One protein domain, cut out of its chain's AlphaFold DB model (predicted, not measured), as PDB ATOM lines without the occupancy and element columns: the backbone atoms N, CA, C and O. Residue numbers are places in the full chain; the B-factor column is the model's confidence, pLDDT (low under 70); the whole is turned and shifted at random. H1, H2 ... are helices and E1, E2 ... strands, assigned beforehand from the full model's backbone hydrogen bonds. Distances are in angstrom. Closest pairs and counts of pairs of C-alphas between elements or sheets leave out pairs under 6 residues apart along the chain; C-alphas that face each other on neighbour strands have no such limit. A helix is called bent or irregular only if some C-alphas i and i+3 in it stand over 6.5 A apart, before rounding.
ATOM      1  N   GLU A 152     109.731 102.367  98.940       90.00
ATOM      2  CA  GLU A 152     110.069 102.768  97.563       90.00
ATOM      3  C   GLU A 152     110.576 101.574  96.739       90.00
ATOM      4  O   GLU A 152     110.050 101.300  95.660       90.00
ATOM      5  N   SER A 153     111.515 100.801  97.291       92.38
ATOM      6  CA  SER A 153     112.035  99.573  96.671       92.38
ATOM      7  C   SER A 153     110.936  98.538  96.430       92.38
ATOM      8  O   SER A 153     110.840  97.945  95.351       92.38
ATOM      9  N   TRP A 154     110.085  98.326  97.440       92.19
ATOM     10  CA  TRP A 154     108.963  97.399  97.371       92.19
ATOM     11  C   TRP A 154     107.975  97.818  96.282       92.19
ATOM     12  O   TRP A 154     107.617  97.002  95.438       92.19
ATOM     13  N   LEU A 155     107.580  99.092  96.236       91.88
ATOM     14  CA  LEU A 155     106.658  99.620  95.230       91.88
ATOM     15  C   LEU A 155     107.259  99.561  93.830       91.88
ATOM     16  O   LEU A 155     106.558  99.170  92.898       91.88
ATOM     17  N   ALA A 156     108.544  99.878  93.670       92.62
ATOM     18  CA  ALA A 156     109.220  99.743  92.388       92.62
ATOM     19  C   ALA A 156     109.195  98.286  91.899       92.62
ATOM     20  O   ALA A 156     108.871  98.033  90.738       92.62
ATOM     21  N   PHE A 157     109.436  97.306  92.778       95.06
ATOM     22  CA  PHE A 157     109.265  95.895  92.424       95.06
ATOM     23  C   PHE A 157     107.815  95.563  92.085       95.06
ATOM     24  O   PHE A 157     107.545  94.948  91.055       95.06
ATOM     25  N   MET A 158     106.865  95.968  92.925       92.12
ATOM     26  CA  MET A 158     105.464  95.606  92.742       92.12
ATOM     27  C   MET A 158     104.889  96.187  91.450       92.12
ATOM     28  O   MET A 158     104.220  95.479  90.703       92.12
ATOM     29  N   GLY A 159     105.218  97.438  91.133       90.06
ATOM     30  CA  GLY A 159     104.753  98.120  89.931       90.06
ATOM     31  C   GLY A 159     105.440  97.697  88.633       90.06
ATOM     32  O   GLY A 159     104.963  98.086  87.570       90.06
ATOM     33  N   SER A 160     106.535  96.929  88.684       90.94
ATOM     34  CA  SER A 160     107.300  96.548  87.484       90.94
ATOM     35  C   SER A 160     107.512  95.043  87.309       90.94
ATOM     36  O   SER A 160     107.443  94.521  86.199       90.94
ATOM     37  N   CYS A 161     107.738  94.326  88.404       93.88
ATOM     38  CA  CYS A 161     108.202  92.946  88.414       93.88
ATOM     39  C   CYS A 161     107.208  91.961  89.035       93.88
ATOM     40  O   CYS A 161     107.405  90.760  88.870       93.88
ATOM     41  N   ALA A 162     106.145  92.401  89.723       91.31
ATOM     42  CA  ALA A 162     105.222  91.475  90.392       91.31
ATOM     43  C   ALA A 162     104.603  90.451  89.428       91.31
ATOM     44  O   ALA A 162     104.626  89.252  89.710       91.31
ATOM     45  N   ALA A 163     104.091  90.902  88.277       90.31
ATOM     46  CA  ALA A 163     103.517  90.020  87.261       90.31
ATOM     47  C   ALA A 163     104.573  89.064  86.676       90.31
ATOM     48  O   ALA A 163     104.357  87.852  86.649       90.31
ATOM     49  N   LEU A 164     105.745  89.593  86.309       92.38
ATOM     50  CA  LEU A 164     106.882  88.816  85.801       92.38
ATOM     51  C   LEU A 164     107.340  87.739  86.803       92.38
ATOM     52  O   LEU A 164     107.594  86.595  86.432       92.38
ATOM     53  N   SER A 165     107.397  88.089  88.088       93.94
ATOM     54  CA  SER A 165     107.786  87.194  89.177       93.94
ATOM     55  C   SER A 165     106.755  86.092  89.435       93.94
ATOM     56  O   SER A 165     107.143  84.966  89.732       93.94
ATOM     57  N   ARG A 166     105.449  86.367  89.287       92.75
ATOM     58  CA  ARG A 166     104.402  85.324  89.344       92.75
ATOM     59  C   ARG A 166     104.454  84.403  88.130       92.75
ATOM     60  O   ARG A 166     104.306  83.195  88.276       92.75
ATOM     61  N   PHE A 167     104.695  84.961  86.943       93.25
ATOM     62  CA  PHE A 167     104.845  84.172  85.721       93.25
ATOM     63  C   PHE A 167     106.027  83.194  85.829       93.25
ATOM     64  O   PHE A 167     105.916  82.032  85.445       93.25
ATOM     65  N   HIS A 168     107.128  83.629  86.447       91.88
ATOM     66  CA  HIS A 168     108.268  82.780  86.786       91.88
ATOM     67  C   HIS A 168     108.294  82.417  88.282       91.88
ATOM     68  O   HIS A 168     109.259  82.718  88.979       91.88
ATOM     69  N   ALA A 169     107.257  81.730  88.773       89.31
ATOM     70  CA  ALA A 169     107.013  81.486  90.204       89.31
ATOM     71  C   ALA A 169     108.183  80.878  91.015       89.31
ATOM     72  O   ALA A 169     108.248  81.058  92.230       89.31
ATOM     73  N   HIS A 170     109.114  80.165  90.372       90.12
ATOM     74  CA  HIS A 170     110.286  79.553  91.022       90.12
ATOM     75  C   HIS A 170     111.596  80.328  90.816       90.12
ATOM     76  O   HIS A 170     112.641  79.911  91.313       90.12
ATOM     77  N   GLN A 171     111.559  81.439  90.083       92.31
ATOM     78  CA  GLN A 171     112.722  82.254  89.765       92.31
ATOM     79  C   GLN A 171     112.774  83.476  90.679       92.31
ATOM     80  O   GLN A 171     111.818  84.244  90.781       92.31
ATOM     81  N   LEU A 172     113.925  83.682  91.314       92.56
ATOM     82  CA  LEU A 172     114.223  84.936  91.992       92.56
ATOM     83  C   LEU A 172     114.393  86.049  90.953       92.56
ATOM     84  O   LEU A 172     115.167  85.880  90.008       92.56
ATOM     85  N   ILE A 173     113.700  87.169  91.149       94.75
ATOM     86  CA  ILE A 173     113.822  88.384  90.336       94.75
ATOM     87  C   ILE A 173     114.387  89.488  91.225       94.75
ATOM     88  O   ILE A 173     113.774  89.829  92.237       94.75
ATOM     89  N   LEU A 174     115.545  90.031  90.863       95.56
ATOM     90  CA  LEU A 174     116.148  91.197  91.496       95.56
ATOM     91  C   LEU A 174     115.906  92.420  90.618       95.56
ATOM     92  O   LEU A 174     116.523  92.556  89.565       95.56
ATOM     93  N   ASN A 175     115.055  93.325  91.081       97.31
ATOM     94  CA  ASN A 175     114.858  94.605  90.425       97.31
ATOM     95  C   ASN A 175     115.805  95.657  91.001       97.31
ATOM     96  O   ASN A 175     115.842  95.843  92.215       97.31
ATOM     97  N   LEU A 176     116.525  96.363  90.131       97.06
ATOM     98  CA  LEU A 176     117.300  97.555  90.466       97.06
ATOM     99  C   LEU A 176     116.567  98.787  89.935       97.06
ATOM    100  O   LEU A 176     116.644  99.107  88.745       97.06
ATOM    101  N   ASP A 177     115.856  99.486  90.815       95.62
ATOM    102  CA  ASP A 177     115.214 100.748  90.463       95.62
ATOM    103  C   ASP A 177     116.221 101.895  90.554       95.62
ATOM    104  O   ASP A 177     116.620 102.290  91.648       95.62
ATOM    105  N   ILE A 178     116.688 102.386  89.404       94.62
ATOM    106  CA  ILE A 178     117.781 103.363  89.339       94.62
ATOM    107  C   ILE A 178     117.212 104.735  88.976       94.62
ATOM    108  O   ILE A 178     116.830 105.016  87.829       94.62
ATOM    109  N   GLY A 179     117.190 105.608  89.979       89.56
ATOM    110  CA  GLY A 179     116.721 106.978  89.880       89.56
ATOM    111  C   GLY A 179     117.844 108.008  89.742       89.56
ATOM    112  O   GLY A 179     118.998 107.729  89.406       89.56
ATOM    113  N   GLY A 180     117.482 109.263  90.015       86.19
ATOM    114  CA  GLY A 180     118.433 110.374  90.012       86.19
ATOM    115  C   GLY A 180     119.329 110.411  91.253       86.19
ATOM    116  O   GLY A 180     120.489 110.781  91.137       86.19
ATOM    117  N   GLY A 181     118.814 110.044  92.428       85.00
ATOM    118  CA  GLY A 181     119.560 110.133  93.693       85.00
ATOM    119  C   GLY A 181     119.848 108.794  94.364       85.00
ATOM    120  O   GLY A 181     120.700 108.743  95.242       85.00
ATOM    121  N   THR A 182     119.145 107.732  93.977       91.19
ATOM    122  CA  THR A 182     119.220 106.434  94.643       91.19
ATOM    123  C   THR A 182     119.109 105.282  93.651       91.19
ATOM    124  O   THR A 182     118.597 105.439  92.537       91.19
ATOM    125  N   THR A 183     119.600 104.123  94.086       94.38
ATOM    126  CA  THR A 183     119.283 102.812  93.524       94.38
ATOM    127  C   THR A 183     118.575 102.006  94.607       94.38
ATOM    128  O   THR A 183     119.151 101.787  95.678       94.38
ATOM    129  N   ASN A 184     117.353 101.562  94.319       94.25
ATOM    130  CA  ASN A 184     116.466 100.870  95.253       94.25
ATOM    131  C   ASN A 184     116.318  99.388  94.840       94.25
ATOM    132  O   ASN A 184     115.441  99.057  94.032       94.25
ATOM    133  N   PRO A 185     117.216  98.482  95.284       95.69
ATOM    134  CA  PRO A 185     117.094  97.055  95.010       95.69
ATOM    135  C   PRO A 185     115.913  96.409  95.738       95.69
ATOM    136  O   PRO A 185     115.694  96.638  96.928       95.69
ATOM    137  N   ALA A 186     115.222  95.507  95.049       94.88
ATOM    138  CA  ALA A 186     114.211  94.642  95.639       94.88
ATOM    139  C   ALA A 186     114.255  93.239  95.027       94.88
ATOM    140  O   ALA A 186     114.220  93.075  93.806       94.88
ATOM    141  N   LEU A 187     114.312  92.221  95.885       93.81
ATOM    142  CA  LEU A 187     114.302  90.816  95.491       93.81
ATOM    143  C   LEU A 187     112.933  90.216  95.762       93.81
ATOM    144  O   LEU A 187     112.458  90.253  96.898       93.81
ATOM    145  N   GLY A 188     112.334  89.606  94.746       92.38
ATOM    146  CA  GLY A 188     111.060  88.919  94.892       92.38
ATOM    147  C   GLY A 188     111.026  87.526  94.282       92.38
ATOM    148  O   GLY A 188     111.826  87.165  93.416       92.38
ATOM    149  N   LEU A 189     110.070  86.741  94.766       91.06
ATOM    150  CA  LEU A 189     109.767  85.384  94.331       91.06
ATOM    151  C   LEU A 189     108.251  85.215  94.296       91.06
ATOM    152  O   LEU A 189     107.579  85.528  95.278       91.06
ATOM    153  N   ASN A 190     107.712  84.703  93.190       90.25
ATOM    154  CA  ASN A 190     106.278  84.465  93.034       90.25
ATOM    155  C   ASN A 190     105.405  85.697  93.371       90.25
ATOM    156  O   ASN A 190     104.365  85.598  94.024       90.25
ATOM    157  N   GLY A 191     105.862  86.889  92.979       88.19
ATOM    158  CA  GLY A 191     105.166  88.152  93.243       88.19
ATOM    159  C   GLY A 191     105.234  88.652  94.689       88.19
ATOM    160  O   GLY A 191     104.536  89.612  95.003       88.19
ATOM    161  N   GLN A 192     106.045  88.032  95.551       87.62
ATOM    162  CA  GLN A 192     106.283  88.457  96.931       87.62
ATOM    163  C   GLN A 192     107.706  88.990  97.088       87.62
ATOM    164  O   GLN A 192     108.667  88.318  96.712       87.62
ATOM    165  N   VAL A 193     107.852  90.179  97.665       89.81
ATOM    166  CA  VAL A 193     109.161  90.789  97.946       89.81
ATOM    167  C   VAL A 193     109.718  90.216  99.246       89.81
ATOM    168  O   VAL A 193     109.025  90.173 100.258       89.81
ATOM    169  N   SER A 194     110.964  89.750  99.209       87.88
ATOM    170  CA  SER A 194     111.656  89.117 100.341       87.88
ATOM    171  C   SER A 194     112.772  89.979 100.934       87.88
ATOM    172  O   SER A 194     113.132  89.776 102.088       87.88
ATOM    173  N   ALA A 195     113.333  90.907 100.156       89.44
ATOM    174  CA  ALA A 195     114.370  91.827 100.613       89.44
ATOM    175  C   ALA A 195     114.317  93.135  99.821       89.44
ATOM    176  O   ALA A 195     114.029  93.125  98.622       89.44
ATOM    177  N   THR A 196     114.646  94.238 100.488       92.56
ATOM    178  CA  THR A 196     114.727  95.592  99.924       92.56
ATOM    179  C   THR A 196     115.986  96.300 100.417       92.56
ATOM    180  O   THR A 196     116.574  95.911 101.428       92.56
ATOM    181  N   GLY A 197     116.425  97.338  99.714       92.12
ATOM    182  CA  GLY A 197     117.520  98.197 100.158       92.12
ATOM    183  C   GLY A 197     117.522  99.527  99.423       92.12
ATOM    184  O   GLY A 197     116.808  99.699  98.448       92.12
ATOM    185  N   CYS A 198     118.337 100.470  99.874       92.88
ATOM    186  CA  CYS A 198     118.460 101.782  99.248       92.88
ATOM    187  C   CYS A 198     119.890 102.284  99.387       92.88
ATOM    188  O   CYS A 198     120.461 102.301 100.483       92.88
ATOM    189  N   TYR A 199     120.450 102.713  98.262       93.12
ATOM    190  CA  TYR A 199     121.800 103.245  98.169       93.12
ATOM    191  C   TYR A 199     121.754 104.607  97.492       93.12
ATOM    192  O   TYR A 199     121.136 104.725  96.433       93.12
ATOM    193  N   PHE A 200     122.456 105.606  98.034       91.38
ATOM    194  CA  PHE A 200     122.675 106.916  97.406       91.38
ATOM    195  C   PHE A 200     123.643 106.803  96.219       91.38
ATOM    196  O   PHE A 200     124.787 107.253  96.246       91.38
ATOM    197  N   ILE A 201     123.172 106.099  95.192       93.25
ATOM    198  CA  ILE A 201     123.829 105.839  93.920       93.25
ATOM    199  C   ILE A 201     122.782 106.111  92.846       93.25
ATOM    200  O   ILE A 201     121.971 105.250  92.517       93.25
ATOM    201  N   GLY A 202     122.783 107.323  92.306       92.00
ATOM    202  CA  GLY A 202     121.893 107.726  91.223       92.00
ATOM    203  C   GLY A 202     122.575 108.627  90.197       92.00
ATOM    204  O   GLY A 202     123.632 109.210  90.434       92.00
ATOM    205  N   ALA A 203     121.956 108.765  89.027       92.19
ATOM    206  CA  ALA A 203     122.545 109.477  87.890       92.19
ATOM    207  C   ALA A 203     122.874 110.961  88.158       92.19
ATOM    208  O   ALA A 203     123.767 111.528  87.527       92.19
ATOM    209  N   ARG A 204     122.142 111.597  89.076       90.50
ATOM    210  CA  ARG A 204     122.054 113.051  89.264       90.50
ATOM    211  C   ARG A 204     122.860 113.574  90.451       90.50
ATOM    212  O   ARG A 204     122.786 114.769  90.745       90.50
ATOM    213  N   HIS A 205     123.682 112.735  91.086       90.56
ATOM    214  CA  HIS A 205     124.720 113.232  92.001       90.56
ATOM    215  C   HIS A 205     125.674 114.207  91.292       90.56
ATOM    216  O   HIS A 205     126.195 115.132  91.913       90.56
ATOM    217  N   PHE A 206     125.826 114.045  89.974       93.62
ATOM    218  CA  PHE A 206     126.449 115.010  89.081       93.62
ATOM    219  C   PHE A 206     125.380 115.680  88.218       93.62
ATOM    220  O   PHE A 206     124.779 115.038  87.356       93.62
ATOM    221  N   LYS A 207     125.148 116.978  88.431       91.88
ATOM    222  CA  LYS A 207     124.272 117.780  87.568       91.88
ATOM    223  C   LYS A 207     125.119 118.528  86.550       91.88
ATOM    224  O   LYS A 207     126.048 119.237  86.931       91.88
ATOM    225  N   PHE A 208     124.761 118.428  85.277       92.44
ATOM    226  CA  PHE A 208     125.454 119.061  84.161       92.44
ATOM    227  C   PHE A 208     124.574 120.057  83.416       92.44
ATOM    228  O   PHE A 208     123.346 119.964  83.412       92.44
ATOM    229  N   SER A 209     125.217 120.983  82.706       90.75
ATOM    230  CA  SER A 209     124.550 121.702  81.624       90.75
ATOM    231  C   SER A 209     124.235 120.711  80.507       90.75
ATOM    232  O   SER A 209     125.149 120.080  79.974       90.75
ATOM    233  N   ALA A 210     122.944 120.547  80.208       87.62
ATOM    234  CA  ALA A 210     122.451 119.517  79.301       87.62
ATOM    235  C   ALA A 210     123.192 119.522  77.954       87.62
ATOM    236  O   ALA A 210     123.405 120.579  77.358       87.62
ATOM    237  N   GLY A 211     123.599 118.337  77.491       89.12
ATOM    238  CA  GLY A 211     124.410 118.166  76.279       89.12
ATOM    239  C   GLY A 211     125.916 118.393  76.473       89.12
ATOM    240  O   GLY A 211     126.674 118.304  75.509       89.12
ATOM    241  N   THR A 212     126.371 118.690  77.692       93.50
ATOM    242  CA  THR A 212     127.789 118.869  78.048       93.50
ATOM    243  C   THR A 212     128.127 118.144  79.356       93.50
ATOM    244  O   THR A 212     127.230 117.709  80.075       93.50
ATOM    245  N   TYR A 213     129.411 118.079  79.722       96.75
ATOM    246  CA  TYR A 213     129.854 117.648  81.058       96.75
ATOM    247  C   TYR A 213     130.288 118.820  81.953       96.75
ATOM    248  O   TYR A 213     131.111 118.656  82.857       96.75
ATOM    249  N   LYS A 214     129.765 120.028  81.697       96.75
ATOM    250  CA  LYS A 214     129.996 121.183  82.569       96.75
ATOM    251  C   LYS A 214     129.155 121.045  83.833       96.75
ATOM    252  O   LYS A 214     127.928 121.074  83.749       96.75
ATOM    253  N   ILE A 215     129.813 120.911  84.977       96.19
ATOM    254  CA  ILE A 215     129.199 120.689  86.285       96.19
ATOM    255  C   ILE A 215     128.422 121.942  86.698       96.19
ATOM    256  O   ILE A 215     128.977 123.037  86.783       96.19
ATOM    257  N   ILE A 216     127.134 121.766  86.974       92.25
ATOM    258  CA  ILE A 216     126.255 122.770  87.576       92.25
ATOM    259  C   ILE A 216     126.197 122.580  89.088       92.25
ATOM    260  O   ILE A 216     126.232 123.568  89.808       92.25
ATOM    261  N   ALA A 217     126.092 121.335  89.554       88.25
ATOM    262  CA  ALA A 217     126.024 121.030  90.977       88.25
ATOM    263  C   ALA A 217     126.535 119.618  91.278       88.25
ATOM    264  O   ALA A 217     126.431 118.721  90.432       88.25
ATOM    265  N   LEU A 218     127.037 119.428  92.499       89.69
ATOM    266  CA  LEU A 218     127.493 118.141  93.027       89.69
ATOM    267  C   LEU A 218     126.832 117.861  94.377       89.69
ATOM    268  O   LEU A 218     126.746 118.750  95.223       89.69
ATOM    269  N   THR A 219     126.396 116.626  94.604       87.31
ATOM    270  CA  THR A 219     125.975 116.187  95.945       87.31
ATOM    271  C   THR A 219     127.188 115.762  96.790       87.31
ATOM    272  O   THR A 219     128.277 115.569  96.233       87.31
ATOM    273  N   PRO A 220     127.038 115.583  98.118       87.69
ATOM    274  CA  PRO A 220     128.117 115.073  98.967       87.69
ATOM    275  C   PRO A 220     128.702 113.739  98.476       87.69
ATOM    276  O   PRO A 220     129.917 113.561  98.473       87.69
ATOM    277  N   GLU A 221     127.862 112.840  97.961       89.44
ATOM    278  CA  GLU A 221     128.279 111.535  97.435       89.44
ATOM    279  C   GLU A 221     129.133 111.686  96.167       89.44
ATOM    280  O   GLU A 221     130.157 111.016  96.015       89.44
ATOM    281  N   ALA A 222     128.780 112.623  95.276       92.94
ATOM    282  CA  ALA A 222     129.619 112.946  94.121       92.94
ATOM    283  C   ALA A 222     130.970 113.532  94.542       92.94
ATOM    284  O   ALA A 222     131.999 113.163  93.976       92.94
ATOM    285  N   GLN A 223     130.990 114.422  95.539       93.19
ATOM    286  CA  GLN A 223     132.230 115.011  96.054       93.19
ATOM    287  C   GLN A 223     133.148 113.943  96.668       93.19
ATOM    288  O   GLN A 223     134.340 113.910  96.352       93.19
ATOM    289  N   GLN A 224     132.589 113.029  97.467       92.44
ATOM    290  CA  GLN A 224     133.308 111.882  98.030       92.44
ATOM    291  C   GLN A 224     133.911 110.999  96.929       92.44
ATOM    292  O   GLN A 224     135.085 110.624  96.997       92.44
ATOM    293  N   LEU A 225     133.141 110.711  95.875       95.31
ATOM    294  CA  LEU A 225     133.620 109.925  94.741       95.31
ATOM    295  C   LEU A 225     134.758 110.625  93.986       95.31
ATOM    296  O   LEU A 225     135.762 109.988  93.658       95.31
ATOM    297  N   LEU A 226     134.633 111.929  93.721       96.44
ATOM    298  CA  LEU A 226     135.687 112.713  93.071       96.44
ATOM    299  C   LEU A 226     136.978 112.703  93.893       96.44
ATOM    300  O   LEU A 226     138.053 112.479  93.333       96.44
ATOM    301  N   GLN A 227     136.873 112.871  95.213       94.75
ATOM    302  CA  GLN A 227     138.013 112.799  96.122       94.75
ATOM    303  C   GLN A 227     138.684 111.421  96.068       94.75
ATOM    304  O   GLN A 227     139.900 111.342  95.907       94.75
ATOM    305  N   HIS A 228     137.905 110.338  96.131       94.06
ATOM    306  CA  HIS A 228     138.433 108.975  96.034       94.06
ATOM    307  C   HIS A 228     139.151 108.716  94.699       94.06
ATOM    308  O   HIS A 228     140.167 108.026  94.649       94.06
ATOM    309  N   LEU A 229     138.639 109.285  93.606       95.88
ATOM    310  CA  LEU A 229     139.224 109.157  92.270       95.88
ATOM    311  C   LEU A 229     140.369 110.145  91.998       95.88
ATOM    312  O   LEU A 229     140.905 110.141  90.884       95.88
ATOM    313  N   ASN A 230     140.750 110.978  92.973       96.69
ATOM    314  CA  ASN A 230     141.704 112.078  92.805       96.69
ATOM    315  C   ASN A 230     141.347 112.981  91.604       96.69
ATOM    316  O   ASN A 230     142.202 113.345  90.797       96.69
ATOM    317  N   ILE A 231     140.058 113.292  91.441       97.69
ATOM    318  CA  ILE A 231     139.548 114.224  90.429       97.69
ATOM    319  C   ILE A 231     139.279 115.565  91.111       97.69
ATOM    320  O   ILE A 231     138.351 115.704  91.903       97.69
ATOM    321  N   HIS A 232     140.080 116.575  90.785       96.56
ATOM    322  CA  HIS A 232     139.985 117.907  91.386       96.56
ATOM    323  C   HIS A 232     139.071 118.824  90.559       96.56
ATOM    324  O   HIS A 232     139.541 119.751  89.902       96.56
ATOM    325  N   LYS A 233     137.765 118.531  90.562       96.88
ATOM    326  CA  LYS A 233     136.736 119.290  89.835       96.88
ATOM    327  C   LYS A 233     135.654 119.773  90.790       96.88
ATOM    328  O   LYS A 233     135.292 119.070  91.731       96.88
ATOM    329  N   LYS A 234     135.130 120.964  90.529       95.06
ATOM    330  CA  LYS A 234     134.043 121.590  91.287       95.06
ATOM    331  C   LYS A 234     132.980 122.155  90.348       95.06
ATOM    332  O   LYS A 234     133.095 122.091  89.126       95.06
ATOM    333  N   GLU A 235     131.928 122.710  90.931       94.06
ATOM    334  CA  GLU A 235     130.882 123.410  90.188       94.06
ATOM    335  C   GLU A 235     131.483 124.503  89.290       94.06
ATOM    336  O   GLU A 235     132.352 125.272  89.705       94.06
ATOM    337  N   GLY A 236     131.038 124.544  88.034       94.25
ATOM    338  CA  GLY A 236     131.582 125.398  86.981       94.25
ATOM    339  C   GLY A 236     132.636 124.728  86.093       94.25
ATOM    340  O   GLY A 236     132.755 125.127  84.930       94.25
ATOM    341  N   ASP A 237     133.338 123.700  86.582       97.62
ATOM    342  CA  ASP A 237     134.331 122.962  85.796       97.62
ATOM    343  C   ASP A 237     133.672 121.993  84.805       97.62
ATOM    344  O   ASP A 237     132.479 121.704  84.868       97.62
ATOM    345  N   THR A 238     134.456 121.476  83.858       97.94
ATOM    346  CA  THR A 238     134.014 120.456  82.895       97.94
ATOM    347  C   THR A 238     134.818 119.176  83.085       97.94
ATOM    348  O   THR A 238     136.050 119.241  83.178       97.94
ATOM    349  N   LEU A 239     134.118 118.040  83.152       97.94
ATOM    350  CA  LEU A 239     134.747 116.719  83.144       97.94
ATOM    351  C   LEU A 239     135.154 116.336  81.722       97.94
ATOM    352  O   LEU A 239     134.403 116.560  80.768       97.94
ATOM    353  N   ASP A 240     136.334 115.746  81.582       96.94
ATOM    354  CA  ASP A 240     136.735 115.109  80.333       96.94
ATOM    355  C   ASP A 240     136.205 113.668  80.222       96.94
ATOM    356  O   ASP A 240     135.692 113.075  81.174       96.94
ATOM    357  N   LYS A 241     136.334 113.073  79.030       95.31
ATOM    358  CA  LYS A 241     135.833 111.714  78.762       95.31
ATOM    359  C   LYS A 241     136.486 110.643  79.645       95.31
ATOM    360  O   LYS A 241     135.830 109.655  79.973       95.31
ATOM    361  N   ALA A 242     137.761 110.800  80.006       97.44
ATOM    362  CA  ALA A 242     138.469 109.835  80.840       97.44
ATOM    363  C   ALA A 242     138.015 109.936  82.303       97.44
ATOM    364  O   ALA A 242     137.837 108.915  82.967       97.44
ATOM    365  N   GLU A 243     137.776 111.150  82.799       98.19
ATOM    366  CA  GLU A 243     137.164 111.411  84.104       98.19
ATOM    367  C   GLU A 243     135.743 110.839  84.172       98.19
ATOM    368  O   GLU A 243     135.455 110.064  85.086       98.19
ATOM    369  N   CYS A 244     134.894 111.123  83.177       97.56
ATOM    370  CA  CYS A 244     133.550 110.545  83.073       97.56
ATOM    371  C   CYS A 244     133.595 109.016  83.103       97.56
ATOM    372  O   CYS A 244     132.882 108.400  83.891       97.56
ATOM    373  N   LYS A 245     134.483 108.394  82.314       97.00
ATOM    374  CA  LYS A 245     134.635 106.936  82.312       97.00
ATOM    375  C   LYS A 245     135.008 106.400  83.696       97.00
ATOM    376  O   LYS A 245     134.384 105.453  84.159       97.00
ATOM    377  N   ARG A 246     135.997 106.997  84.372       97.94
ATOM    378  CA  ARG A 246     136.415 106.547  85.713       97.94
ATOM    379  C   ARG A 246     135.292 106.656  86.740       97.94
ATOM    380  O   ARG A 246     135.191 105.787  87.600       97.94
ATOM    381  N   ILE A 247     134.465 107.697  86.645       98.12
ATOM    382  CA  ILE A 247     133.279 107.868  87.489       98.12
ATOM    383  C   ILE A 247     132.269 106.755  87.196       98.12
ATOM    384  O   ILE A 247     131.904 106.019  88.110       98.12
ATOM    385  N   ILE A 248     131.875 106.569  85.934       98.00
ATOM    386  CA  ILE A 248     130.899 105.543  85.532       98.00
ATOM    387  C   ILE A 248     131.376 104.129  85.893       98.00
ATOM    388  O   ILE A 248     130.593 103.341  86.416       98.00
ATOM    389  N   ASP A 249     132.666 103.823  85.737       97.50
ATOM    390  CA  ASP A 249     133.237 102.534  86.148       97.50
ATOM    391  C   ASP A 249     133.027 102.263  87.656       97.50
ATOM    392  O   ASP A 249     132.849 101.113  88.059       97.50
ATOM    393  N   GLN A 250     133.024 103.298  88.508       97.06
ATOM    394  CA  GLN A 250     132.717 103.147  89.936       97.06
ATOM    395  C   GLN A 250     131.224 102.953  90.209       97.06
ATOM    396  O   GLN A 250     130.888 102.196  91.119       97.06
ATOM    397  N   TYR A 251     130.340 103.582  89.428       97.75
ATOM    398  CA  TYR A 251     128.901 103.305  89.498       97.75
ATOM    399  C   TYR A 251     128.611 101.847  89.131       97.75
ATOM    400  O   TYR A 251     127.925 101.157  89.876       97.75
ATOM    401  N   ILE A 252     129.195 101.338  88.040       97.94
ATOM    402  CA  ILE A 252     128.998  99.945  87.609       97.94
ATOM    403  C   ILE A 252     129.504  98.950  88.657       97.94
ATOM    404  O   ILE A 252     128.815  97.975  88.955       97.94
ATOM    405  N   LYS A 253     130.666  99.202  89.275       96.50
ATOM    406  CA  LYS A 253     131.157  98.368  90.388       96.50
ATOM    407  C   LYS A 253     130.173  98.331  91.555       96.50
ATOM    408  O   LYS A 253     129.937  97.260  92.100       96.50
ATOM    409  N   ALA A 254     129.586  99.473  91.905       96.19
ATOM    410  CA  ALA A 254     128.621  99.545  92.989       96.19
ATOM    411  C   ALA A 254     127.304  98.837  92.646       96.19
ATOM    412  O   ALA A 254     126.817  98.047  93.448       96.19
ATOM    413  N   LEU A 255     126.773  99.024  91.434       96.75
ATOM    414  CA  LEU A 255     125.580  98.306  90.969       96.75
ATOM    415  C   LEU A 255     125.799  96.787  90.944       96.75
ATOM    416  O   LEU A 255     124.921  96.035  91.355       96.75
ATOM    417  N   ARG A 256     126.989  96.327  90.538       94.75
ATOM    418  CA  ARG A 256     127.372  94.910  90.633       94.75
ATOM    419  C   ARG A 256     127.432  94.426  92.074       94.75
ATOM    420  O   ARG A 256     126.950  93.336  92.351       94.75
ATOM    421  N   ALA A 257     128.006  95.216  92.978       93.12
ATOM    422  CA  ALA A 257     128.052  94.864  94.392       93.12
ATOM    423  C   ALA A 257     126.639  94.721  94.980       93.12
ATOM    424  O   ALA A 257     126.378  93.746  95.674       93.12
ATOM    425  N   ILE A 258     125.705  95.616  94.632       93.50
ATOM    426  CA  ILE A 258     124.286  95.482  95.008       93.50
ATOM    427  C   ILE A 258     123.695  94.197  94.418       93.50
ATOM    428  O   ILE A 258     123.114  93.401  95.151       93.50
ATOM    429  N   ALA A 259     123.875  93.975  93.112       92.00
ATOM    430  CA  ALA A 259     123.312  92.824  92.409       92.00
ATOM    431  C   ALA A 259     123.788  91.473  92.968       92.00
ATOM    432  O   ALA A 259     123.045  90.495  92.963       92.00
ATOM    433  N   LEU A 260     125.031  91.432  93.451       89.00
ATOM    434  CA  LEU A 260     125.675  90.242  94.003       89.00
ATOM    435  C   LEU A 260     125.566  90.144  95.535       89.00
ATOM    436  O   LEU A 260     126.056  89.171  96.102       89.00
ATOM    437  N   GLY A 261     124.968  91.133  96.210       86.94
ATOM    438  CA  GLY A 261     124.899  91.182  97.676       86.94
ATOM    439  C   GLY A 261     126.251  91.397  98.375       86.94
ATOM    440  O   GLY A 261     126.403  91.045  99.542       86.94
ATOM    441  N   ASP A 262     127.248  91.970  97.693       88.31
ATOM    442  CA  ASP A 262     128.574  92.256  98.260       88.31
ATOM    443  C   ASP A 262     128.524  93.488  99.179       88.31
ATOM    444  O   ASP A 262     128.853  94.619  98.807       88.31
ATOM    445  N   THR A 263     128.107  93.268 100.426       86.19
ATOM    446  CA  THR A 263     128.055  94.322 101.453       86.19
ATOM    447  C   THR A 263     129.444  94.801 101.895       86.19
ATOM    448  O   THR A 263     129.571  95.896 102.449       86.19
ATOM    449  N   GLN A 264     130.507  94.027 101.642       86.88
ATOM    450  CA  GLN A 264     131.873  94.384 102.030       86.88
ATOM    451  C   GLN A 264     132.448  95.483 101.127       86.88
ATOM    452  O   GLN A 264     133.180  96.359 101.611       86.88
ATOM    453  N   PHE A 265     132.064  95.502  99.847       89.75
ATOM    454  CA  PHE A 265     132.383  96.587  98.917       89.75
ATOM    455  C   PHE A 265     131.993  97.965  99.479       89.75
ATOM    456  O   PHE A 265     132.780  98.915  99.426       89.75
ATOM    457  N   PHE A 266     130.816  98.073 100.098       89.25
ATOM    458  CA  PHE A 266     130.301  99.329 100.665       89.25
ATOM    459  C   PHE A 266     130.963  99.746 101.980       89.25
ATOM    460  O   PHE A 266     130.733 100.851 102.455       89.25
ATOM    461  N   LYS A 267     131.825  98.915 102.569       85.69
ATOM    462  CA  LYS A 267     132.595  99.287 103.769       85.69
ATOM    463  C   LYS A 267     133.957  99.899 103.438       85.69
ATOM    464  O   LYS A 267     134.553 100.550 104.293       85.69
ATOM    465  N   THR A 268     134.469  99.663 102.229       82.06
ATOM    466  CA  THR A 268     135.882  99.918 101.880       82.06
ATOM    467  C   THR A 268     136.091 100.721 100.592       82.06
ATOM    468  O   THR A 268     137.212 101.148 100.321       82.06
ATOM    469  N   SER A 269     135.042 100.948  99.798       85.88
ATOM    470  CA  SER A 269     135.120 101.651  98.510       85.88
ATOM    471  C   SER A 269     134.851 103.162  98.612       85.88
ATOM    472  O   SER A 269     134.627 103.710  99.690       85.88
ATOM    473  N   ALA A 270     134.825 103.839  97.455       83.81
ATOM    474  CA  ALA A 270     134.351 105.219  97.314       83.81
ATOM    475  C   ALA A 270     132.904 105.423  97.795       83.81
ATOM    476  O   ALA A 270     132.497 106.551  98.055       83.81
ATOM    477  N   TRP A 271     132.142 104.337  97.917       86.44
ATOM    478  CA  TRP A 271     130.731 104.305  98.288       86.44
ATOM    479  C   TRP A 271     130.536 103.940  99.759       86.44
ATOM    480  O   TRP A 271     129.546 103.315 100.131       86.44
ATOM    481  N   LYS A 272     131.500 104.292 100.611       83.94
ATOM    482  CA  LYS A 272     131.358 104.095 102.047       83.94
ATOM    483  C   LYS A 272     130.187 104.920 102.587       83.94
ATOM    484  O   LYS A 272     130.050 106.084 102.222       83.94
ATOM    485  N   ASP A 273     129.380 104.294 103.443       81.69
ATOM    486  CA  ASP A 273     128.259 104.903 104.171       81.69
ATOM    487  C   ASP A 273     127.134 105.467 103.270       81.69
ATOM    488  O   ASP A 273     126.319 106.266 103.719       81.69
ATOM    489  N   VAL A 274     127.044 105.025 102.004       85.81
ATOM    490  CA  VAL A 274     125.980 105.465 101.072       85.81
ATOM    491  C   VAL A 274     124.712 104.614 101.131       85.81
ATOM    492  O   VAL A 274     123.726 104.940 100.476       85.81
ATOM    493  N   ALA A 275     124.733 103.501 101.867       85.25
ATOM    494  CA  ALA A 275     123.554 102.668 102.066       85.25
ATOM    495  C   ALA A 275     122.655 103.308 103.133       85.25
ATOM    496  O   ALA A 275     123.036 103.370 104.301       85.25
ATOM    497  N   GLN A 276     121.464 103.755 102.735       83.62
ATOM    498  CA  GLN A 276     120.415 104.168 103.671       83.62
ATOM    499  C   GLN A 276     119.773 102.936 104.319       83.62
ATOM    500  O   GLN A 276     119.541 102.915 105.524       83.62
ATOM    501  N   GLN A 277     119.551 101.894 103.514       85.00
ATOM    502  CA  GLN A 277     119.137 100.569 103.957       85.00
ATOM    503  C   GLN A 277     120.007  99.532 103.252       85.00
ATOM    504  O   GLN A 277     120.026  99.460 102.020       85.00
ATOM    505  N   VAL A 278     120.722  98.714 104.023       86.31
ATOM    506  CA  VAL A 278     121.564  97.655 103.461       86.31
ATOM    507  C   VAL A 278     120.675  96.573 102.860       86.31
ATOM    508  O   VAL A 278     119.851  95.981 103.552       86.31
ATOM    509  N   PHE A 279     120.885  96.285 101.578       86.38
ATOM    510  CA  PHE A 279     120.255  95.160 100.907       86.38
ATOM    511  C   PHE A 279     120.914  93.861 101.375       86.38
ATOM    512  O   PHE A 279     122.024  93.526 100.955       86.38
ATOM    513  N   ASN A 280     120.255  93.171 102.306       77.44
ATOM    514  CA  ASN A 280     120.760  91.939 102.892       77.44
ATOM    515  C   ASN A 280     120.060  90.718 102.279       77.44
ATOM    516  O   ASN A 280     118.839  90.596 102.348       77.44
ATOM    517  N   LEU A 281     120.851  89.812 101.702       75.00
ATOM    518  CA  LEU A 281     120.383  88.550 101.135       75.00
ATOM    519  C   LEU A 281     120.476  87.372 102.117       75.00
ATOM    520  O   LEU A 281     119.886  86.328 101.851       75.00
ATOM    521  N   ASP A 282     121.147  87.535 103.261       66.50
ATOM    522  CA  ASP A 282     121.386  86.478 104.257       66.50
ATOM    523  C   ASP A 282     120.085  85.943 104.878       66.50
ATOM    524  O   ASP A 282     120.026  84.812 105.358       66.50
ATOM    525  N   CYS A 283     119.011  86.741 104.863       54.66
ATOM    526  CA  CYS A 283     117.685  86.325 105.324       54.66
ATOM    527  C   CYS A 283     116.974  85.367 104.352       54.66
ATOM    528  O   CYS A 283     115.894  84.856 104.660       54.66
ATOM    529  N   ILE A 284     117.565  85.105 103.185       63.06
ATOM    530  CA  ILE A 284     117.011  84.255 102.142       63.06
ATOM    531  C   ILE A 284     117.920  83.042 102.014       63.06
ATOM    532  O   ILE A 284     119.098  83.159 101.701       63.06
ATOM    533  N   ASN A 285     117.360  81.849 102.219       60.41
ATOM    534  CA  ASN A 285     118.076  80.605 101.955       60.41
ATOM    535  C   ASN A 285     118.304  80.466 100.435       60.41
ATOM    536  O   ASN A 285     117.444  79.956  99.709       60.41
ATOM    537  N   LEU A 286     119.418  81.022  99.952       63.47
ATOM    538  CA  LEU A 286     119.819  81.031  98.545       63.47
ATOM    539  C   LEU A 286     120.387  79.680  98.099       63.47
ATOM    540  O   LEU A 286     120.312  79.370  96.914       63.47
ATOM    541  N   ASP A 287     120.858  78.845  99.030       56.84
ATOM    542  CA  ASP A 287     121.493  77.549  98.741       56.84
ATOM    543  C   ASP A 287     120.548  76.544  98.054       56.84
ATOM    544  O   ASP A 287     120.990  75.544  97.490       56.84
ATOM    545  N   GLN A 288     119.238  76.813  98.068       55.44
ATOM    546  CA  GLN A 288     118.205  76.007  97.409       55.44
ATOM    547  C   GLN A 288     117.457  76.752  96.290       55.44
ATOM    548  O   GLN A 288     116.455  76.242  95.784       55.44
ATOM    549  N   LYS A 289     117.895  77.957  95.901       60.34
ATOM    550  CA  LYS A 289     117.196  78.798  94.914       60.34
ATOM    551  C   LYS A 289     118.070  79.080  93.685       60.34
ATOM    552  O   LYS A 289     119.288  79.185  93.809       60.34
ATOM    553  N   PRO A 290     117.476  79.213  92.482       67.06
ATOM    554  CA  PRO A 290     118.228  79.610  91.296       67.06
ATOM    555  C   PRO A 290     118.793  81.023  91.468       67.06
ATOM    556  O   PRO A 290     118.188  81.857  92.143       67.06
ATOM    557  N   ALA A 291     119.925  81.305  90.816       81.44
ATOM    558  CA  ALA A 291     120.520  82.641  90.800       81.44
ATOM    559  C   ALA A 291     119.480  83.694  90.386       81.44
ATOM    560  O   ALA A 291     118.701  83.465  89.454       81.44
ATOM    561  N   ALA A 292     119.458  84.825  91.092       88.38
ATOM    562  CA  ALA A 292     118.501  85.891  90.833       88.38
ATOM    563  C   ALA A 292     118.685  86.473  89.426       88.38
ATOM    564  O   ALA A 292     119.809  86.655  88.961       88.38
ATOM    565  N   LYS A 293     117.564  86.766  88.766       94.12
ATOM    566  CA  LYS A 293     117.520  87.403  87.450       94.12
ATOM    567  C   LYS A 293     117.429  88.902  87.611       94.12
ATOM    568  O   LYS A 293     116.565  89.368  88.351       94.12
ATOM    569  N   ILE A 294     118.319  89.632  86.950       95.62
ATOM    570  CA  ILE A 294     118.444  91.077  87.145       95.62
ATOM    571  C   ILE A 294     117.512  91.812  86.182       95.62
ATOM    572  O   ILE A 294     117.573  91.630  84.967       95.62
ATOM    573  N   THR A 295     116.676  92.683  86.732       97.00
ATOM    574  CA  THR A 295     115.831  93.615  85.987       97.00
ATOM    575  C   THR A 295     116.116  95.043  86.428       97.00
ATOM    576  O   THR A 295     116.671  95.281  87.501       97.00
ATOM    577  N   PHE A 296     115.735  96.009  85.596       97.06
ATOM    578  CA  PHE A 296     115.938  97.425  85.877       97.06
ATOM    579  C   PHE A 296     114.610  98.175  85.841       97.06
ATOM    580  O   PHE A 296     113.732  97.896  85.027       97.06
ATOM    581  N   SER A 297     114.477  99.194  86.673       94.94
ATOM    582  CA  SER A 297     113.375 100.148  86.581       94.94
ATOM    583  C   SER A 297     113.865 101.571  86.840       94.94
ATOM    584  O   SER A 297     115.070 101.818  86.962       94.94
ATOM    585  N   GLY A 298     112.938 102.525  86.831       90.56
ATOM    586  CA  GLY A 298     113.255 103.923  87.096       90.56
ATOM    587  C   GLY A 298     113.790 104.635  85.859       90.56
ATOM    588  O   GLY A 298     113.819 104.082  84.755       90.56
ATOM    589  N   GLY A 299     114.176 105.900  86.025       88.12
ATOM    590  CA  GLY A 299     114.575 106.750  84.901       88.12
ATOM    591  C   GLY A 299     115.752 106.176  84.109       88.12
ATOM    592  O   GLY A 299     115.732 106.189  82.879       88.12
ATOM    593  N   VAL A 300     116.751 105.614  84.798       92.62
ATOM    594  CA  VAL A 300     117.893 104.964  84.140       92.62
ATOM    595  C   VAL A 300     117.505 103.586  83.607       92.62
ATOM    596  O   VAL A 300     117.902 103.251  82.496       92.62
ATOM    597  N   GLY A 301     116.688 102.809  84.327       92.88
ATOM    598  CA  GLY A 301     116.217 101.508  83.843       92.88
ATOM    599  C   GLY A 301     115.423 101.607  82.537       92.88
ATOM    600  O   GLY A 301     115.627 100.801  81.633       92.88
ATOM    601  N   GLU A 302     114.588 102.637  82.365       90.94
ATOM    602  CA  GLU A 302     113.903 102.890  81.087       90.94
ATOM    603  C   GLU A 302     114.901 103.106  79.939       90.94
ATOM    604  O   GLU A 302     114.723 102.533  78.859       90.94
ATOM    605  N   LEU A 303     115.980 103.857  80.183       91.69
ATOM    606  CA  LEU A 303     117.053 104.054  79.208       91.69
ATOM    607  C   LEU A 303     117.804 102.748  78.918       91.69
ATOM    608  O   LEU A 303     118.094 102.479  77.755       91.69
ATOM    609  N   VAL A 304     118.078 101.915  79.929       94.81
ATOM    610  CA  VAL A 304     118.757 100.615  79.759       94.81
ATOM    611  C   VAL A 304     118.057  99.774  78.690       94.81
ATOM    612  O   VAL A 304     118.708  99.345  77.736       94.81
ATOM    613  N   TYR A 305     116.732  99.612  78.774       93.19
ATOM    614  CA  TYR A 305     115.987  98.846  77.769       93.19
ATOM    615  C   TYR A 305     115.976  99.528  76.393       93.19
ATOM    616  O   TYR A 305     116.165  98.850  75.388       93.19
ATOM    617  N   GLN A 306     115.834 100.858  76.324       90.81
ATOM    618  CA  GLN A 306     115.893 101.584  75.044       90.81
ATOM    619  C   GLN A 306     117.240 101.387  74.326       90.81
ATOM    620  O   GLN A 306     117.280 101.161  73.114       90.81
ATOM    621  N   PHE A 307     118.353 101.447  75.063       91.00
ATOM    622  CA  PHE A 307     119.691 101.231  74.507       91.00
ATOM    623  C   PHE A 307     119.957  99.758  74.166       91.00
ATOM    624  O   PHE A 307     120.604  99.482  73.150       91.00
ATOM    625  N   ALA A 308     119.446  98.813  74.960       89.88
ATOM    626  CA  ALA A 308     119.541  97.384  74.670       89.88
ATOM    627  C   ALA A 308     118.804  97.022  73.364       89.88
ATOM    628  O   ALA A 308     119.370  96.345  72.498       89.88
ATOM    629  N   ASP A 309     117.594  97.549  73.164       87.94
ATOM    630  CA  ASP A 309     116.803  97.351  71.943       87.94
ATOM    631  C   ASP A 309     117.480  97.987  70.710       87.94
ATOM    632  O   ASP A 309     117.491  97.423  69.615       87.94
ATOM    633  N   ALA A 310     118.129  99.143  70.860       84.88
ATOM    634  CA  ALA A 310     118.877  99.757  69.761       84.88
ATOM    635  C   ALA A 310     120.145  98.967  69.372       84.88
ATOM    636  O   ALA A 310     120.478  98.861  68.185       84.88
ATOM    637  N   LYS A 311     120.861  98.384  70.347       79.75
ATOM    638  CA  LYS A 311     122.059  97.557  70.095       79.75
ATOM    639  C   LYS A 311     121.734  96.227  69.411       79.75
ATOM    640  O   LYS A 311     122.560  95.721  68.651       79.75
ATOM    641  N   THR A 312     120.559  95.653  69.651       75.94
ATOM    642  CA  THR A 312     120.120  94.435  68.949       75.94
ATOM    643  C   THR A 312     119.719  94.744  67.506       75.94
ATOM    644  O   THR A 312     120.204  94.081  66.588       75.94
ATOM    645  N   ASN A 313     118.961  95.823  67.282       63.91
ATOM    646  CA  ASN A 313     118.539  96.265  65.946       63.91
ATOM    647  C   ASN A 313     119.698  96.710  65.031       63.91
ATOM    648  O   ASN A 313     119.635  96.563  63.812       63.91
ATOM    649  N   THR A 314     120.788  97.242  65.591       59.44
ATOM    650  CA  THR A 314     121.994  97.586  64.811       59.44
ATOM    651  C   THR A 314     122.813  96.359  64.403       59.44
ATOM    652  O   THR A 314     123.459  96.386  63.357       59.44
ATOM    653  N   LYS A 315     122.753  95.259  65.168       53.66
ATOM    654  CA  LYS A 315     123.401  93.986  64.809       53.66
ATOM    655  C   LYS A 315     122.638  93.236  63.710       53.66
ATOM    656  O   LYS A 315     123.275  92.646  62.841       53.66
ATOM    657  N   SER A 336     121.091 112.129  73.380       77.81
ATOM    658  CA  SER A 336     122.536 112.356  73.405       77.81
ATOM    659  C   SER A 336     123.067 112.451  74.837       77.81
ATOM    660  O   SER A 336     122.309 112.675  75.775       77.81
ATOM    661  N   THR A 337     124.386 112.365  75.009       79.38
ATOM    662  CA  THR A 337     125.083 112.549  76.291       79.38
ATOM    663  C   THR A 337     124.504 113.679  77.146       79.38
ATOM    664  O   THR A 337     124.237 114.767  76.633       79.38
ATOM    665  N   THR A 338     124.298 113.390  78.436       85.06
ATOM    666  CA  THR A 338     123.750 114.311  79.447       85.06
ATOM    667  C   THR A 338     122.509 115.097  79.008       85.06
ATOM    668  O   THR A 338     122.274 116.203  79.495       85.06
ATOM    669  N   TYR A 339     121.671 114.558  78.114       84.75
ATOM    670  CA  TYR A 339     120.433 115.215  77.667       84.75
ATOM    671  C   TYR A 339     119.529 115.632  78.841       84.75
ATOM    672  O   TYR A 339     118.943 116.711  78.827       84.75
ATOM    673  N   PHE A 340     119.488 114.821  79.904       82.75
ATOM    674  CA  PHE A 340     118.737 115.104  81.135       82.75
ATOM    675  C   PHE A 340     119.499 115.978  82.153       82.75
ATOM    676  O   PHE A 340     118.993 116.279  83.239       82.75
ATOM    677  N   GLY A 341     120.707 116.424  81.796       88.06
ATOM    678  CA  GLY A 341     121.608 117.177  82.664       88.06
ATOM    679  C   GLY A 341     122.233 116.324  83.767       88.06
ATOM    680  O   GLY A 341     122.522 116.848  84.836       88.06
ATOM    681  N   ASP A 342     122.397 115.021  83.544       91.56
ATOM    682  CA  ASP A 342     122.977 114.066  84.490       91.56
ATOM    683  C   ASP A 342     123.594 112.859  83.757       91.56
ATOM    684  O   ASP A 342     123.591 112.813  82.525       91.56
ATOM    685  N   PHE A 343     124.147 111.899  84.504       95.50
ATOM    686  CA  PHE A 343     124.805 110.708  83.952       95.50
ATOM    687  C   PHE A 343     123.847 109.583  83.521       95.50
ATOM    688  O   PHE A 343     124.310 108.481  83.237       95.50
ATOM    689  N   GLY A 344     122.527 109.797  83.466       93.50
ATOM    690  CA  GLY A 344     121.572 108.697  83.280       93.50
ATOM    691  C   GLY A 344     121.791 107.899  81.991       93.50
ATOM    692  O   GLY A 344     121.692 106.675  81.989       93.50
ATOM    693  N   ILE A 345     122.170 108.584  80.912       93.75
ATOM    694  CA  ILE A 345     122.455 107.971  79.606       93.75
ATOM    695  C   ILE A 345     123.777 107.205  79.628       93.75
ATOM    696  O   ILE A 345     123.834 106.065  79.170       93.75
ATOM    697  N   ASP A 346     124.824 107.816  80.182       95.88
ATOM    698  CA  ASP A 346     126.143 107.204  80.336       95.88
ATOM    699  C   ASP A 346     126.065 105.924  81.182       95.88
ATOM    700  O   ASP A 346     126.633 104.895  80.814       95.88
ATOM    701  N   LEU A 347     125.300 105.971  82.278       96.50
ATOM    702  CA  LEU A 347     125.075 104.833  83.162       96.50
ATOM    703  C   LEU A 347     124.277 103.726  82.464       96.50
ATOM    704  O   LEU A 347     124.682 102.568  82.522       96.50
ATOM    705  N   ALA A 348     123.200 104.069  81.753       96.00
ATOM    706  CA  ALA A 348     122.416 103.095  80.995       96.00
ATOM    707  C   ALA A 348     123.254 102.383  79.922       96.00
ATOM    708  O   ALA A 348     123.199 101.160  79.805       96.00
ATOM    709  N   CYS A 349     124.075 103.126  79.172       94.75
ATOM    710  CA  CYS A 349     124.971 102.541  78.174       94.75
ATOM    711  C   CYS A 349     125.971 101.572  78.815       94.75
ATOM    712  O   CYS A 349     126.150 100.463  78.312       94.75
ATOM    713  N   ALA A 350     126.576 101.972  79.937       96.69
ATOM    714  CA  ALA A 350     127.548 101.160  80.656       96.69
ATOM    715  C   ALA A 350     126.931  99.902  81.293       96.69
ATOM    716  O   ALA A 350     127.581  98.863  81.293       96.69
ATOM    717  N   ILE A 351     125.681  99.959  81.769       97.31
ATOM    718  CA  ILE A 351     124.936  98.781  82.249       97.31
ATOM    719  C   ILE A 351     124.752  97.766  81.116       97.31
ATOM    720  O   ILE A 351     125.024  96.584  81.302       97.31
ATOM    721  N   VAL A 352     124.344  98.224  79.927       95.75
ATOM    722  CA  VAL A 352     124.151  97.349  78.758       95.75
ATOM    723  C   VAL A 352     125.475  96.738  78.269       95.75
ATOM    724  O   VAL A 352     125.475  95.674  77.655       95.75
ATOM    725  N   ASP A 353     126.612  97.392  78.521       95.00
ATOM    726  CA  ASP A 353     127.943  96.874  78.182       95.00
ATOM    727  C   ASP A 353     128.578  95.999  79.279       95.00
ATOM    728  O   ASP A 353     129.582  95.332  79.011       95.00
ATOM    729  N   ASP A 354     128.023  95.961  80.494       96.69
ATOM    730  CA  ASP A 354     128.572  95.155  81.587       96.69
ATOM    731  C   ASP A 354     128.122  93.681  81.484       96.69
ATOM    732  O   ASP A 354     126.927  93.392  81.380       96.69
ATOM    733  N   PRO A 355     129.056  92.712  81.541       92.50
ATOM    734  CA  PRO A 355     128.756  91.301  81.302       92.50
ATOM    735  C   PRO A 355     127.934  90.624  82.402       92.50
ATOM    736  O   PRO A 355     127.465  89.515  82.170       92.50
ATOM    737  N   ILE A 356     127.792  91.228  83.586       91.44
ATOM    738  CA  ILE A 356     126.970  90.682  84.675       91.44
ATOM    739  C   ILE A 356     125.597  91.343  84.660       91.44
ATOM    740  O   ILE A 356     124.582  90.654  84.687       91.44
ATOM    741  N   LEU A 357     125.557  92.673  84.575       94.12
ATOM    742  CA  LEU A 357     124.304  93.426  84.623       94.12
ATOM    743  C   LEU A 357     123.438  93.227  83.365       94.12
ATOM    744  O   LEU A 357     122.219  93.335  83.449       94.12
ATOM    745  N   ASN A 358     124.035  92.892  82.216       92.69
ATOM    746  CA  ASN A 358     123.311  92.678  80.957       92.69
ATOM    747  C   ASN A 358     122.756  91.249  80.763       92.69
ATOM    748  O   ASN A 358     122.055  90.997  79.786       92.69
ATOM    749  N   LEU A 359     123.047  90.293  81.655       89.81
ATOM    750  CA  LEU A 359     122.751  88.870  81.411       89.81
ATOM    751  C   LEU A 359     121.277  88.581  81.098       89.81
ATOM    752  O   LEU A 359     120.982  87.738  80.252       89.81
ATOM    753  N   ASP A 360     120.366  89.291  81.760       92.19
ATOM    754  CA  ASP A 360     118.942  88.963  81.763       92.19
ATOM    755  C   ASP A 360     118.063  90.020  81.063       92.19
ATOM    756  O   ASP A 360     116.868  89.790  80.886       92.19
ATOM    757  N   ILE A 361     118.641  91.139  80.594       91.06
ATOM    758  CA  ILE A 361     117.912  92.328  80.092       91.06
ATOM    759  C   ILE A 361     116.917  91.995  78.972       91.06
ATOM    760  O   ILE A 361     115.847  92.593  78.904       91.06
ATOM    761  N   HIS A 362     117.243  91.049  78.091       89.31
ATOM    762  CA  HIS A 362     116.371  90.684  76.969       89.31
ATOM    763  C   HIS A 362     115.344  89.596  77.305       89.31
ATOM    764  O   HIS A 362     114.343  89.474  76.603       89.31
ATOM    765  N   GLN A 363     115.587  88.795  78.346       89.88
ATOM    766  CA  GLN A 363     114.709  87.686  78.728       89.88
ATOM    767  C   GLN A 363     113.717  88.097  79.822       89.88
ATOM    768  O   GLN A 363     112.574  87.647  79.816       89.88
ATOM    769  N   PHE A 364     114.144  88.964  80.740       90.88
ATOM    770  CA  PHE A 364     113.371  89.427  81.884       90.88
ATOM    771  C   PHE A 364     113.146  90.934  81.753       90.88
ATOM    772  O   PHE A 364     113.897  91.761  82.272       90.88
ATOM    773  N   VAL A 365     112.102  91.294  81.005       91.25
ATOM    774  CA  VAL A 365     111.706  92.690  80.799       91.25
ATOM    775  C   VAL A 365     110.531  93.012  81.725       91.25
ATOM    776  O   VAL A 365     109.457  92.435  81.550       91.25
ATOM    777  N   PRO A 366     110.701  93.914  82.703       89.31
ATOM    778  CA  PRO A 366     109.637  94.305  83.605       89.31
ATOM    779  C   PRO A 366     108.650  95.260  82.926       89.31
ATOM    780  O   PRO A 366     108.971  95.982  81.971       89.31
ATOM    781  N   GLU A 367     107.435  95.291  83.457       86.62
ATOM    782  CA  GLU A 367     106.396  96.235  83.062       86.62
ATOM    783  C   GLU A 367     106.698  97.636  83.617       86.62
ATOM    784  O   GLU A 367     107.485  97.806  84.544       86.62
ATOM    785  N   ASN A 368     106.077  98.670  83.043       83.75
ATOM    786  CA  ASN A 368     106.043 100.057  83.544       83.75
ATOM    787  C   ASN A 368     107.389 100.806  83.726       83.75
ATOM    788  O   ASN A 368     107.362 102.030  83.861       83.75
ATOM    789  N   LYS A 369     108.545 100.130  83.636       87.31
ATOM    790  CA  LYS A 369     109.928 100.648  83.537       87.31
ATOM    791  C   LYS A 369     110.151 101.940  84.341       87.31
ATOM    792  O   LYS A 369     110.217 101.897  85.565       87.31
ATOM    793  N   GLY A 370     110.218 103.100  83.684       81.31
ATOM    794  CA  GLY A 370     110.510 104.389  84.327       81.31
ATOM    795  C   GLY A 370     109.410 104.969  85.218       81.31
ATOM    796  O   GLY A 370     109.548 106.089  85.696       81.31
ATOM    797  N   ARG A 371     108.303 104.249  85.424       84.00
ATOM    798  CA  ARG A 371     107.181 104.637  86.298       84.00
ATOM    799  C   ARG A 371     106.841 103.555  87.323       84.00
ATOM    800  O   ARG A 371     105.759 103.582  87.896       84.00
TER     801      ARG A 371
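AT A GLANCE: This is residues 152 to 315 and 336 to 371 of the 549 residues of a protein of Gammaproteobacteria bacterium (UniProt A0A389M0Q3). Look first for a strongly twisted sheet of four strands, E3, E2, E1 and E7, with H1 covering one face and residues 298 to 305 of H5 at the opposite face, from where H5 runs away from the sheet to a cut. H3 and H6 pack on each other beyond that sheet, and toward the other end of the longest axis sit H2 and the small hairpin E4 and E5. The printed part has 200 residues, with six named helices and seven named strands in the order H1 E1 E2 E3 E4 E5 H2 H3 H4 E6 E7 H5 H6. The sheet, E3 E2 E1 E7, is mixed and so is the class; the whole is compact, with a radius of gyration of the C-alphas of 16.5 A and spans of 50 by 40 by 26 A.

IN THESE COORDINATES: Find C-alpha 173 at (113.822, 88.384, 90.336), where E1 begins, residues 173 to 178, 15.5 A long. Then come E2, residues 183 to 189, 19.9 A; E3, 192 to 196; and E7, 293 to 297. H1, residues 152 to 167, begins at (110.069, 102.768, 97.563) and spans 22.7 A; it is irregular, with C-alphas 160 and 163 7.5 A apart. Look next for E4, 206 to 208; E5, 215 to 218; H2, 220 to 228; H3, 241 to 260, 28.2 A; H4, 265 to 268; E6, 275 to 277; H5, 298 to 315, 26.4 A; and H6, 344 to 353, ending at (127.943, 96.874, 78.182).

HOW THE PARTS SIT: E1, E2 and E3 form a meander, each strand the antiparallel neighbour of the one before; N 175 and O 186 are 2.9 A apart, N 194 and O 187 2.8 A. E7 is parallel to E1, with N 176 and O 295 at 2.8 A. H1 is on the sheet, its closest C-alphas to E2 being Ser 153 and Asn 184, 4.8 A. H5, on the opposite face, is over none of the strands. H5 touches H6 at Val 304 and Ala 348, C-alphas 4.6 A apart, a steep tilt of 49 degrees. H6 touches H3 at Leu 347 and Ile 248, 6.3 A between C-alphas. H3 only just touches H4, with 3 pairs of C-alphas within 8 A, Ala 257 and Phe 265 closest at 6.5 A. H2 is close to H3 but not clearly touching. In the hairpin E4 and E5, N 207 and O 217 are 2.9 A apart. E6 pairs with no named strand. Every O i to N i+4 pair is within hydrogen-bond range in H2, H3 and H6, against 9 of 12 in H1 and 12 of 14 in H5; H4 is too short for one.

THE WHOLE: The C-alphas of Gly 236 and Gln 288, the two farthest apart, are 52.2 A from each other. Residues 316 to 335 are not printed, and C-alphas 315 and 336 are 20.3 A apart across this cut. The links H2 to H3 and E6 to E7 are long. Look for pLDDT under 70 at residues 282 to 290 and 313 to 315.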